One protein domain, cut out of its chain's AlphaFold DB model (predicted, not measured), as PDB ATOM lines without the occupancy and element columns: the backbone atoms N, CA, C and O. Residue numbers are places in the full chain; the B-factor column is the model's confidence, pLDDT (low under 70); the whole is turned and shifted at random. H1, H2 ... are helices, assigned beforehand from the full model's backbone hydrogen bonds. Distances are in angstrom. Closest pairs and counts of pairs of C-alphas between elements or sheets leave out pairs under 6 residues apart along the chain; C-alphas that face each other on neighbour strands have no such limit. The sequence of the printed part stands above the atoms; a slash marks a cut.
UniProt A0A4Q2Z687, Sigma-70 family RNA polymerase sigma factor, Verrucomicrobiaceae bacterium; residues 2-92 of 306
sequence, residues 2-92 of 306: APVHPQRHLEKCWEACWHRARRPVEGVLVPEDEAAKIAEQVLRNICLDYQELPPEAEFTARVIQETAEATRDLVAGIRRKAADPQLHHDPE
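What this domain is: This is residues 2 to 92 of the 306 residues of the protein "Sigma-70 family RNA polymerase sigma factor" of Verrucomicrobiaceae bacterium (UniProt A0A4Q2Z687). Three helices pack together, each on the other two: H1 and H3 run the same way at a small angle, and H2 runs back, crossing both steeply. H3 is the longest and reaches beyond the other two at one end, where residues 83 to 92 fold back from its end; residues 2 to 5 lead into H1 at the other end. The printed part has 91 residues with three named helices, H1, H2 and H3 in that order, no named strand, and the class all helix. It is only just compact, close to loose, with a radius of gyration of the C-alphas of 14.4 A, and only just a rod, spanning 51 by 26 by 19 A.

Where its parts are: Find C-alpha 6 at (205.885, 107.211, 104.341); from there H1 runs through residues 6 to 22, 24.2 A long. H2 follows with residues 32 to 48, 24.4 A. Look next at C-alpha 56, (209.826, 98.106, 105.605), where H3 begins; it runs 38.3 A to C-alpha 82 at (187.250, 87.303, 134.640).

How they stand to each other: H1 and H2 touch, closest at the C-alphas of Ala 21 and Ala 35, 4.9 A apart, at a steep tilt of 48 degrees, opposite ways. H1 and H3 touch, closest at the C-alphas of Cys 17 and Ile 64, 5.6 A, at a shallow tilt of 32 degrees, the same way. H3 touches H2 with residues 63 to 71 alone, closest at the C-alphas of Val 42 and Thr 67, 6.0 A, at a steep tilt of 51 degrees, opposite ways. The helix packing is mostly crossed, only just, with 1 of 3 pairs at a shallow tilt. Every O i to N i+4 pair is within hydrogen-bond range in H2 and H3; in H1 it is 12 of 13.

The domain as a whole: The C-alphas of Ala 2 and Ala 83 are the two farthest apart, 53.3 A. The printed part has no cut, and both links between helices are short. Mean pLDDT of the printed part is 86.6; look for low confidence, under 70, at residues 2 to 7, of which 6 and 7 belong to H1.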
ATOM      1  N   ALA A   2     210.647 109.389  93.314       29.61
ATOM      2  CA  ALA A   2     209.433 109.656  94.074       29.61
ATOM      3  C   ALA A   2     209.648 108.927  95.410       29.61
ATOM      4  O   ALA A   2     210.026 107.751  95.374       29.61
ATOM      5  N   PRO A   3     209.554 109.600  96.564       38.47
ATOM      6  CA  PRO A   3     209.611 108.906  97.841       38.47
ATOM      7  C   PRO A   3     208.506 107.844  97.833       38.47
ATOM      8  O   PRO A   3     207.378 108.136  97.429       38.47
ATOM      9  N   VAL A   4     208.810 106.611  98.251       47.59
ATOM     10  CA  VAL A   4     207.744 105.733  98.747       47.59
ATOM     11  C   VAL A   4     207.133 106.537  99.879       47.59
ATOM     12  O   VAL A   4     207.810 106.793 100.872       47.59
ATOM     13  N   HIS A   5     205.944 107.093  99.645       51.53
ATOM     14  CA  HIS A   5     205.340 108.012 100.594       51.53
ATOM     15  C   HIS A   5     205.281 107.288 101.943       51.53
ATOM     16  O   HIS A   5     204.680 106.214 101.990       51.53
ATOM     17  N   PRO A   6     205.883 107.835 103.016       59.81
ATOM     18  CA  PRO A   6     205.885 107.211 104.341       59.81
ATOM     19  C   PRO A   6     204.481 106.779 104.789       59.81
ATOM     20  O   PRO A   6     204.318 105.764 105.453       59.81
ATOM     21  N   GLN A   7     203.461 107.502 104.322       64.19
ATOM     22  CA  GLN A   7     202.043 107.195 104.502       64.19
ATOM     23  C   GLN A   7     201.644 105.810 103.970       64.19
ATOM     24  O   GLN A   7     201.005 105.056 104.689       64.19
ATOM     25  N   ARG A   8     202.091 105.414 102.771       70.88
ATOM     26  CA  ARG A   8     201.723 104.127 102.151       70.88
ATOM     27  C   ARG A   8     202.398 102.922 102.816       70.88
ATOM     28  O   ARG A   8     201.887 101.812 102.733       70.88
ATOM     29  N   HIS A   9     203.563 103.137 103.428       72.81
ATOM     30  CA  HIS A   9     204.255 102.135 104.243       72.81
ATOM     31  C   HIS A   9     203.504 101.940 105.567       72.81
ATOM     32  O   HIS A   9     203.128 100.820 105.898       72.81
ATOM     33  N   LEU A  10     203.196 103.033 106.269       78.31
ATOM     34  CA  LEU A  10     202.464 102.981 107.535       78.31
ATOM     35  C   LEU A  10     201.041 102.425 107.387       78.31
ATOM     36  O   LEU A  10     200.599 101.707 108.273       78.31
ATOM     37  N   GLU A  11     200.354 102.690 106.272       81.81
ATOM     38  CA  GLU A  11     199.042 102.098 105.959       81.81
ATOM     39  C   GLU A  11     199.101 100.565 105.876       81.81
ATOM     40  O   GLU A  11     198.281  99.881 106.484       81.81
ATOM     41  N   LYS A  12     200.103 100.002 105.189       80.00
ATOM     42  CA  LYS A  12     200.273  98.541 105.107       80.00
ATOM     43  C   LYS A  12     200.669  97.930 106.442       80.00
ATOM     44  O   LYS A  12     200.156  96.876 106.811       80.00
ATOM     45  N   CYS A  13     201.582  98.583 107.166       83.75
ATOM     46  CA  CYS A  13     201.940  98.141 108.508       83.75
ATOM     47  C   CYS A  13     200.696  98.138 109.388       83.75
ATOM     48  O   CYS A  13     200.435  97.128 110.024       83.75
ATOM     49  N   TRP A  14     199.892  99.202 109.359       87.69
ATOM     50  CA  TRP A  14     198.633  99.289 110.091       87.69
ATOM     51  C   TRP A  14     197.693  98.118 109.792       87.69
ATOM     52  O   TRP A  14     197.219  97.481 110.728       87.69
ATOM     53  N   GLU A  15     197.456  97.793 108.518       86.19
ATOM     54  CA  GLU A  15     196.615  96.650 108.142       86.19
ATOM     55  C   GLU A  15     197.167  95.337 108.713       86.19
ATOM     56  O   GLU A  15     196.432  94.578 109.349       86.19
ATOM     57  N   ALA A  16     198.474  95.095 108.569       84.19
ATOM     58  CA  ALA A  16     199.126  93.910 109.119       84.19
ATOM     59  C   ALA A  16     199.025  93.846 110.654       84.19
ATOM     60  O   ALA A  16     198.723  92.786 111.207       84.19
ATOM     61  N   CYS A  17     199.207  94.978 111.342       88.44
ATOM     62  CA  CYS A  17     199.030  95.094 112.792       88.44
ATOM     63  C   CYS A  17     197.605  94.768 113.187       88.44
ATOM     64  O   CYS A  17     197.385  93.955 114.073       88.44
ATOM     65  N   TRP A  18     196.627  95.387 112.531       91.12
ATOM     66  CA  TRP A  18     195.222  95.218 112.860       91.12
ATOM     67  C   TRP A  18     194.784  93.766 112.673       91.12
ATOM     68  O   TRP A  18     194.186  93.176 113.574       91.12
ATOM     69  N   HIS A  19     195.154  93.148 111.548       86.62
ATOM     70  CA  HIS A  19     194.895  91.731 111.311       86.62
ATOM     71  C   HIS A  19     195.557  90.848 112.371       86.62
ATOM     72  O   HIS A  19     194.927  89.912 112.871       86.62
ATOM     73  N   ARG A  20     196.800  91.163 112.753       89.06
ATOM     74  CA  ARG A  20     197.528  90.403 113.768       89.06
ATOM     75  C   ARG A  20     196.965  90.592 115.174       89.06
ATOM     76  O   ARG A  20     196.854  89.611 115.898       89.06
ATOM     77  N   ALA A  21     196.558  91.804 115.535       91.00
ATOM     78  CA  ALA A  21     195.891  92.117 116.795       91.00
ATOM     79  C   ALA A  21     194.541  91.405 116.893       91.00
ATOM     80  O   ALA A  21     194.146  90.928 117.949       91.00
ATOM     81  N   ARG A  22     193.829  91.272 115.771       90.38
ATOM     82  CA  ARG A  22     192.570  90.530 115.742       90.38
ATOM     83  C   ARG A  22     192.779  89.029 115.969       90.38
ATOM     84  O   ARG A  22     191.924  88.386 116.573       90.38
ATOM     85  N   ARG A  23     193.881  88.477 115.449       88.56
ATOM     86  CA  ARG A  23     194.214  87.040 115.447       88.56
ATOM     87  C   ARG A  23     195.695  86.822 115.813       88.56
ATOM     88  O   ARG A  23     196.523  86.517 114.942       88.56
ATOM     89  N   PRO A  24     196.059  86.974 117.098       88.00
ATOM     90  CA  PRO A  24     197.456  86.912 117.541       88.00
ATOM     91  C   PRO A  24     198.002  85.478 117.598       88.00
ATOM     92  O   PRO A  24     199.212  85.254 117.544       88.00
ATOM     93  N   VAL A  25     197.114  84.492 117.669       86.50
ATOM     94  CA  VAL A  25     197.389  83.063 117.527       86.50
ATOM     95  C   VAL A  25     196.117  82.382 117.022       86.50
ATOM     96  O   VAL A  25     195.014  82.910 117.178       86.50
ATOM     97  N   GLU A  26     196.268  81.238 116.367       83.06
ATOM     98  CA  GLU A  26     195.140  80.431 115.907       83.06
ATOM     99  C   GLU A  26     194.268  79.994 117.095       83.06
ATOM    100  O   GLU A  26     194.775  79.392 118.041       83.06
ATOM    101  N   GLY A  27     192.965  80.279 117.033       84.75
ATOM    102  CA  GLY A  27     192.010  80.017 118.118       84.75
ATOM    103  C   GLY A  27     191.699  81.224 119.008       84.75
ATOM    104  O   GLY A  27     190.788  81.140 119.827       84.75
ATOM    105  N   VAL A  28     192.388  82.358 118.823       90.75
ATOM    106  CA  VAL A  28     192.068  83.631 119.494       90.75
ATOM    107  C   VAL A  28     191.466  84.622 118.501       90.75
ATOM    108  O   VAL A  28     192.019  84.850 117.420       90.75
ATOM    109  N   LEU A  29     190.355  85.248 118.894       92.00
ATOM    110  CA  LEU A  29     189.664  86.283 118.133       92.00
ATOM    111  C   LEU A  29     189.292  87.477 119.022       92.00
ATOM    112  O   LEU A  29     188.461  87.381 119.927       92.00
ATOM    113  N   VAL A  30     189.878  88.632 118.717       91.31
ATOM    114  CA  VAL A  30     189.634  89.894 119.429       91.31
ATOM    115  C   VAL A  30     188.635  90.771 118.647       91.31
ATOM    116  O   VAL A  30     188.669  90.774 117.409       91.31
ATOM    117  N   PRO A  31     187.726  91.507 119.326       93.75
ATOM    118  CA  PRO A  31     186.847  92.491 118.694       93.75
ATOM    119  C   PRO A  31     187.606  93.537 117.873       93.75
ATOM    120  O   PRO A  31     188.738  93.902 118.181       93.75
ATOM    121  N   GLU A  32     186.977  94.042 116.812       92.38
ATOM    122  CA  GLU A  32     187.639  94.934 115.850       92.38
ATOM    123  C   GLU A  32     188.074  96.271 116.464       92.38
ATOM    124  O   GLU A  32     189.124  96.803 116.097       92.38
ATOM    125  N   ASP A  33     187.293  96.802 117.406       94.44
ATOM    126  CA  ASP A  33     187.577  98.059 118.095       94.44
ATOM    127  C   ASP A  33     188.747  97.925 119.077       94.44
ATOM    128  O   ASP A  33     189.556  98.842 119.218       94.44
ATOM    129  N   GLU A  34     188.856  96.779 119.742       93.75
ATOM    130  CA  GLU A  34     189.967  96.458 120.630       93.75
ATOM    131  C   GLU A  34     191.244  96.180 119.828       93.75
ATOM    132  O   GLU A  34     192.290  96.757 120.128       93.75
ATOM    133  N   ALA A  35     191.145  95.424 118.729       91.31
ATOM    134  CA  ALA A  35     192.256  95.194 117.807       91.31
ATOM    135  C   ALA A  35     192.813  96.507 117.223       91.31
ATOM    136  O   ALA A  35     194.029  96.680 117.153       91.31
ATOM    137  N   ALA A  36     191.944  97.458 116.861       94.19
ATOM    138  CA  ALA A  36     192.360  98.780 116.392       94.19
ATOM    139  C   ALA A  36     193.146  99.556 117.461       94.19
ATOM    140  O   ALA A  36     194.209 100.095 117.164       94.19
ATOM    141  N   LYS A  37     192.675  99.563 118.715       94.56
ATOM    142  CA  LYS A  37     193.375 100.237 119.824       94.56
ATOM    143  C   LYS A  37     194.755  99.630 120.082       94.56
ATOM    144  O   LYS A  37     195.712 100.371 120.296       94.56
ATOM    145  N   ILE A  38     194.866  98.300 120.054       93.56
ATOM    146  CA  ILE A  38     196.144  97.604 120.260       93.56
ATOM    147  C   ILE A  38     197.110  97.930 119.121       93.56
ATOM    148  O   ILE A  38     198.239  98.343 119.383       93.56
ATOM    149  N   ALA A  39     196.658  97.797 117.870       91.75
ATOM    150  CA  ALA A  39     197.464  98.108 116.694       91.75
ATOM    151  C   ALA A  39     197.977  99.558 116.724       91.75
ATOM    152  O   ALA A  39     199.156  99.797 116.469       91.75
ATOM    153  N   GLU A  40     197.127 100.519 117.102       93.25
ATOM    154  CA  GLU A  40     197.509 101.932 117.228       93.25
ATOM    155  C   GLU A  40     198.563 102.139 118.303       93.25
ATOM    156  O   GLU A  40     199.577 102.798 118.060       93.25
ATOM    157  N   GLN A  41     198.353 101.547 119.475       93.00
ATOM    158  CA  GLN A  41     199.270 101.691 120.591       93.00
ATOM    159  C   GLN A  41     200.646 101.092 120.275       93.00
ATOM    160  O   GLN A  41     201.659 101.736 120.550       93.00
ATOM    161  N   VAL A  42     200.692  99.895 119.685       92.81
ATOM    162  CA  VAL A  42     201.947  99.206 119.346       92.81
ATOM    163  C   VAL A  42     202.685  99.946 118.236       92.81
ATOM    164  O   VAL A  42     203.853 100.291 118.411       92.81
ATOM    165  N   LEU A  43     202.002 100.284 117.137       90.75
ATOM    166  CA  LEU A  43     202.608 101.034 116.035       90.75
ATOM    167  C   LEU A  43     203.162 102.379 116.522       90.75
ATOM    168  O   LEU A  43     204.277 102.760 116.165       90.75
ATOM    169  N   ARG A  44     202.412 103.094 117.373       89.75
ATOM    170  CA  ARG A  44     202.859 104.361 117.957       89.75
ATOM    171  C   ARG A  44     204.088 104.175 118.839       89.75
ATOM    172  O   ARG A  44     205.014 104.967 118.711       89.75
ATOM    173  N   ASN A  45     204.101 103.169 119.712       90.19
ATOM    174  CA  ASN A  45     205.226 102.910 120.609       90.19
ATOM    175  C   ASN A  45     206.499 102.585 119.824       90.19
ATOM    176  O   ASN A  45     207.521 103.222 120.051       90.19
ATOM    177  N   ILE A  46     206.420 101.686 118.844       88.69
ATOM    178  CA  ILE A  46     207.583 101.305 118.035       88.69
ATOM    179  C   ILE A  46     208.081 102.496 117.214       88.69
ATOM    180  O   ILE A  46     209.284 102.720 117.127       88.69
ATOM    181  N   CYS A  47     207.186 103.314 116.651       86.94
ATOM    182  CA  CYS A  47     207.581 104.537 115.949       86.94
ATOM    183  C   CYS A  47     208.379 105.513 116.833       86.94
ATOM    184  O   CYS A  47     209.175 106.278 116.295       86.94
ATOM    185  N   LEU A  48     208.182 105.514 118.158       88.19
ATOM    186  CA  LEU A  48     208.938 106.376 119.076       88.19
ATOM    187  C   LEU A  48     210.385 105.905 119.286       88.19
ATOM    188  O   LEU A  48     211.227 106.724 119.652       88.19
ATOM    189  N   ASP A  49     210.686 104.632 119.021       86.88
ATOM    190  CA  ASP A  49     212.033 104.071 119.181       86.88
ATOM    191  C   ASP A  49     212.998 104.506 118.068       86.88
ATOM    192  O   ASP A  49     214.214 104.340 118.192       86.88
ATOM    193  N   TYR A  50     212.478 105.067 116.972       81.94
ATOM    194  CA  TYR A  50     213.247 105.355 115.767       81.94
ATOM    195  C   TYR A  50     213.229 106.843 115.410       81.94
ATOM    196  O   TYR A  50     212.179 107.449 115.217       81.94
ATOM    197  N   GLN A  51     214.421 107.429 115.244       77.62
ATOM    198  CA  GLN A  51     214.569 108.761 114.636       77.62
ATOM    199  C   GLN A  51     214.332 108.717 113.116       77.62
ATOM    200  O   GLN A  51     213.749 109.642 112.556       77.62
ATOM    201  N   GLU A  52     214.742 107.623 112.466       80.75
ATOM    202  CA  GLU A  52     214.429 107.277 111.077       80.75
ATOM    203  C   GLU A  52     213.926 105.831 111.029       80.75
ATOM    204  O   GLU A  52     214.513 104.952 111.660       80.75
ATOM    205  N   LEU A  53     212.831 105.580 110.302       76.94
ATOM    206  CA  LEU A  53     212.226 104.248 110.238       76.94
ATOM    207  C   LEU A  53     213.175 103.235 109.568       76.94
ATOM    208  O   LEU A  53     213.744 103.549 108.516       76.94
ATOM    209  N   PRO A  54     213.307 102.013 110.121       82.69
ATOM    210  CA  PRO A  54     214.091 100.953 109.501       82.69
ATOM    211  C   PRO A  54     213.435 100.474 108.189       82.69
ATOM    212  O   PRO A  54     212.315 100.886 107.855       82.69
ATOM    213  N   PRO A  55     214.113  99.608 107.409       83.12
ATOM    214  CA  PRO A  55     213.536  99.009 106.208       83.12
ATOM    215  C   PRO A  55     212.149  98.393 106.460       83.12
ATOM    216  O   PRO A  55     211.914  97.788 107.501       83.12
ATOM    217  N   GLU A  56     211.246  98.501 105.479       80.75
ATOM    218  CA  GLU A  56     209.826  98.106 105.605       80.75
ATOM    219  C   GLU A  56     209.626  96.671 106.115       80.75
ATOM    220  O   GLU A  56     208.757  96.434 106.951       80.75
ATOM    221  N   ALA A  57     210.462  95.728 105.676       77.62
ATOM    222  CA  ALA A  57     210.414  94.340 106.134       77.62
ATOM    223  C   ALA A  57     210.777  94.195 107.625       77.62
ATOM    224  O   ALA A  57     210.070  93.512 108.360       77.62
ATOM    225  N   GLU A  58     211.843  94.869 108.072       83.50
ATOM    226  CA  GLU A  58     212.296  94.847 109.469       83.50
ATOM    227  C   GLU A  58     211.269  95.510 110.386       83.50
ATOM    228  O   GLU A  58     210.883  94.945 111.410       83.50
ATOM    229  N   PHE A  59     210.777  96.684 109.980       86.25
ATOM    230  CA  PHE A  59     209.750  97.402 110.721       86.25
ATOM    231  C   PHE A  59     208.476  96.561 110.843       86.25
ATOM    232  O   PHE A  59     207.976  96.346 111.942       86.25
ATOM    233  N   THR A  60     207.981  96.017 109.727       84.38
ATOM    234  CA  THR A  60     206.742  95.228 109.719       84.38
ATOM    235  C   THR A  60     206.872  93.948 110.543       84.38
ATOM    236  O   THR A  60     205.955  93.633 111.298       84.38
ATOM    237  N   ALA A  61     207.998  93.229 110.453       84.69
ATOM    238  CA  ALA A  61     208.228  92.023 111.251       84.69
ATOM    239  C   ALA A  61     208.171  92.327 112.754       84.69
ATOM    240  O   ALA A  61     207.428  91.672 113.488       84.69
ATOM    241  N   ARG A  62     208.881  93.376 113.190       87.12
ATOM    242  CA  ARG A  62     208.882  93.819 114.587       87.12
ATOM    243  C   ARG A  62     207.480  94.189 115.060       87.12
ATOM    244  O   ARG A  62     207.043  93.738 116.115       87.12
ATOM    245  N   VAL A  63     206.753  94.971 114.266       89.06
ATOM    246  CA  VAL A  63     205.420  95.429 114.656       89.06
ATOM    247  C   VAL A  63     204.423  94.265 114.724       89.06
ATOM    248  O   VAL A  63     203.641  94.200 115.670       89.06
ATOM    249  N   ILE A  64     204.460  93.310 113.787       88.19
ATOM    250  CA  ILE A  64     203.619  92.100 113.835       88.19
ATOM    251  C   ILE A  64     203.915  91.281 115.097       88.19
ATOM    252  O   ILE A  64     202.976  90.826 115.757       88.19
ATOM    253  N   GLN A  65     205.194  91.100 115.439       87.50
ATOM    254  CA  GLN A  65     205.602  90.349 116.623       87.50
ATOM    255  C   GLN A  65     205.102  91.019 117.908       87.50
ATOM    256  O   GLN A  65     204.349  90.398 118.662       87.50
ATOM    257  N   GLU A  66     205.446  92.292 118.119       92.31
ATOM    258  CA  GLU A  66     205.048  93.039 119.318       92.31
ATOM    259  C   GLU A  66     203.523  93.162 119.424       92.31
ATOM    260  O   GLU A  66     202.961  93.077 120.515       92.31
ATOM    261  N   THR A  67     202.820  93.289 118.294       91.81
ATOM    262  CA  THR A  67     201.352  93.319 118.280       91.81
ATOM    263  C   THR A  67     200.768  91.990 118.746       91.81
ATOM    264  O   THR A  67     199.821  91.972 119.535       91.81
ATOM    265  N   ALA A  68     201.318  90.869 118.278       87.75
ATOM    266  CA  ALA A  68     200.854  89.551 118.682       87.75
ATOM    267  C   ALA A  68     201.108  89.302 120.176       87.75
ATOM    268  O   ALA A  68     200.206  88.832 120.865       87.75
ATOM    269  N   GLU A  69     202.296  89.655 120.674       92.75
ATOM    270  CA  GLU A  69     202.663  89.560 122.094       92.75
ATOM    271  C   GLU A  69     201.743  90.422 122.967       92.75
ATOM    272  O   GLU A  69     201.051  89.889 123.834       92.75
ATOM    273  N   ALA A  70     201.617  91.716 122.657       94.38
ATOM    274  CA  ALA A  70     200.766  92.640 123.406       94.38
ATOM    275  C   ALA A  70     199.296  92.195 123.439       94.38
ATOM    276  O   ALA A  70     198.616  92.325 124.460       94.38
ATOM    277  N   THR A  71     198.795  91.639 122.332       94.06
ATOM    278  CA  THR A  71     197.426  91.115 122.271       94.06
ATOM    279  C   THR A  71     197.268  89.861 123.132       94.06
ATOM    280  O   THR A  71     196.280  89.749 123.857       94.06
ATOM    281  N   ARG A  72     198.218  88.916 123.086       95.81
ATOM    282  CA  ARG A  72     198.168  87.706 123.927       95.81
ATOM    283  C   ARG A  72     198.214  88.060 125.409       95.81
ATOM    284  O   ARG A  72     197.401  87.532 126.165       95.81
ATOM    285  N   ASP A  73     199.079  88.989 125.803       96.50
ATOM    286  CA  ASP A  73     199.170  89.474 127.182       96.50
ATOM    287  C   ASP A  73     197.866  90.118 127.657       96.50
ATOM    288  O   ASP A  73     197.409  89.866 128.777       96.50
ATOM    289  N   LEU A  74     197.236  90.922 126.796       96.19
ATOM    290  CA  LEU A  74     195.944  91.531 127.088       96.19
ATOM    291  C   LEU A  74     194.860  90.466 127.276       96.19
ATOM    292  O   LEU A  74     194.173  90.476 128.300       96.19
ATOM    293  N   VAL A  75     194.731  89.534 126.326       96.19
ATOM    294  CA  VAL A  75     193.747  88.441 126.380       96.19
ATOM    295  C   VAL A  75     193.959  87.594 127.631       96.19
ATOM    296  O   VAL A  75     193.006  87.359 128.375       96.19
ATOM    297  N   ALA A  76     195.198  87.196 127.921       97.06
ATOM    298  CA  ALA A  76     195.529  86.462 129.135       97.06
ATOM    299  C   ALA A  76     195.132  87.262 130.385       97.06
ATOM    300  O   ALA A  76     194.457  86.743 131.270       97.06
ATOM    301  N   GLY A  77     195.457  88.556 130.435       97.06
ATOM    302  CA  GLY A  77     195.065  89.443 131.528       97.06
ATOM    303  C   GLY A  77     193.548  89.557 131.724       97.06
ATOM    304  O   GLY A  77     193.084  89.571 132.866       97.06
ATOM    305  N   ILE A  78     192.767  89.621 130.642       96.31
ATOM    306  CA  ILE A  78     191.297  89.648 130.685       96.31
ATOM    307  C   ILE A  78     190.754  88.320 131.222       96.31
ATOM    308  O   ILE A  78     189.977  88.330 132.179       96.31
ATOM    309  N   ARG A  79     191.214  87.189 130.673       97.38
ATOM    310  CA  ARG A  79     190.817  85.840 131.109       97.38
ATOM    311  C   ARG A  79     191.096  85.625 132.594       97.38
ATOM    312  O   ARG A  79     190.210  85.172 133.313       97.38
ATOM    313  N   ARG A  80     192.272  86.038 133.084       96.44
ATOM    314  CA  ARG A  80     192.634  85.963 134.514       96.44
ATOM    315  C   ARG A  80     191.717  86.798 135.400       96.44
ATOM    316  O   ARG A  80     191.281  86.331 136.447       96.44
ATOM    317  N   LYS A  81     191.410  88.034 134.993       96.62
ATOM    318  CA  LYS A  81     190.529  88.936 135.760       96.62
ATOM    319  C   LYS A  81     189.091  88.426 135.823       96.62
ATOM    320  O   LYS A  81     188.448  88.579 136.856       96.62
ATOM    321  N   ALA A  82     188.598  87.856 134.729       96.31
ATOM    322  CA  ALA A  82     187.250  87.303 134.640       96.31
ATOM    323  C   ALA A  82     187.145  85.856 135.150       96.31
ATOM    324  O   ALA A  82     186.033  85.375 135.350       96.31
ATOM    325  N   ALA A  83     188.281  85.180 135.362       94.88
ATOM    326  CA  ALA A  83     188.372  83.743 135.613       94.88
ATOM    327  C   ALA A  83     187.640  82.896 134.548       94.88
ATOM    328  O   ALA A  83     187.011  81.889 134.867       94.88
ATOM    329  N   ASP A  84     187.722  83.318 133.282       97.00
ATOM    330  CA  ASP A  84     187.078  82.651 132.148       97.00
ATOM    331  C   ASP A  84     188.091  82.406 131.014       97.00
ATOM    332  O   ASP A  84     188.436  83.343 130.286       97.00
ATOM    333  N   PRO A  85     188.567  81.158 130.832       95.69
ATOM    334  CA  PRO A  85     189.487  80.800 129.753       95.69
ATOM    335  C   PRO A  85     188.897  80.926 128.339       95.69
ATOM    336  O   PRO A  85     189.660  80.905 127.374       95.69
ATOM    337  N   GLN A  86     187.570  81.036 128.190       96.69
ATOM    338  CA  GLN A  86     186.898  81.080 126.885       96.69
ATOM    339  C   GLN A  86     186.780  82.494 126.310       96.69
ATOM    340  O   GLN A  86     186.457  82.647 125.132       96.69
ATOM    341  N   LEU A  87     187.039  83.545 127.096       96.38
ATOM    342  CA  LEU A  87     186.974  84.910 126.570       96.38
ATOM    343  C   LEU A  87     187.942  85.076 125.396       96.38
ATOM    344  O   LEU A  87     189.104  84.676 125.476       96.38
ATOM    345  N   HIS A  88     187.457  85.668 124.305       95.44
ATOM    346  CA  HIS A  88     188.193  85.815 123.042       95.44
ATOM    347  C   HIS A  88     188.613  84.495 122.372       95.44
ATOM    348  O   HIS A  88     189.473  84.517 121.494       95.44
ATOM    349  N   HIS A  89     188.041  83.350 122.758       93.88
ATOM    350  CA  HIS A  89     188.165  82.133 121.960       93.88
ATOM    351  C   HIS A  89     187.421  82.315 120.630       93.88
ATOM    352  O   HIS A  89     186.306  82.844 120.603       93.88
ATOM    353  N   ASP A  90     188.048  81.920 119.523       89.56
ATOM    354  CA  ASP A  90     187.424  81.983 118.206       89.56
ATOM    355  C   ASP A  90     186.289  80.949 118.116       89.56
ATOM    356  O   ASP A  90     186.568  79.753 118.170       89.56
ATOM    357  N   PRO A  91     185.020  81.360 117.934       87.62
ATOM    358  CA  PRO A  91     183.902  80.421 117.831       87.62
ATOM    359  C   PRO A  91     183.993  79.476 116.620       87.62
ATOM    360  O   PRO A  91     183.297  78.459 116.591       87.62
ATOM    361  N   GLU A  92     184.815  79.797 115.617       87.38
ATOM    362  CA  GLU A  92     185.054  78.919 114.468       87.38
ATOM    363  C   GLU A  92     186.200  77.915 114.690       87.38
ATOM    364  O   GLU A  92     186.373  77.008 113.870       87.38
TER     365      GLU A  92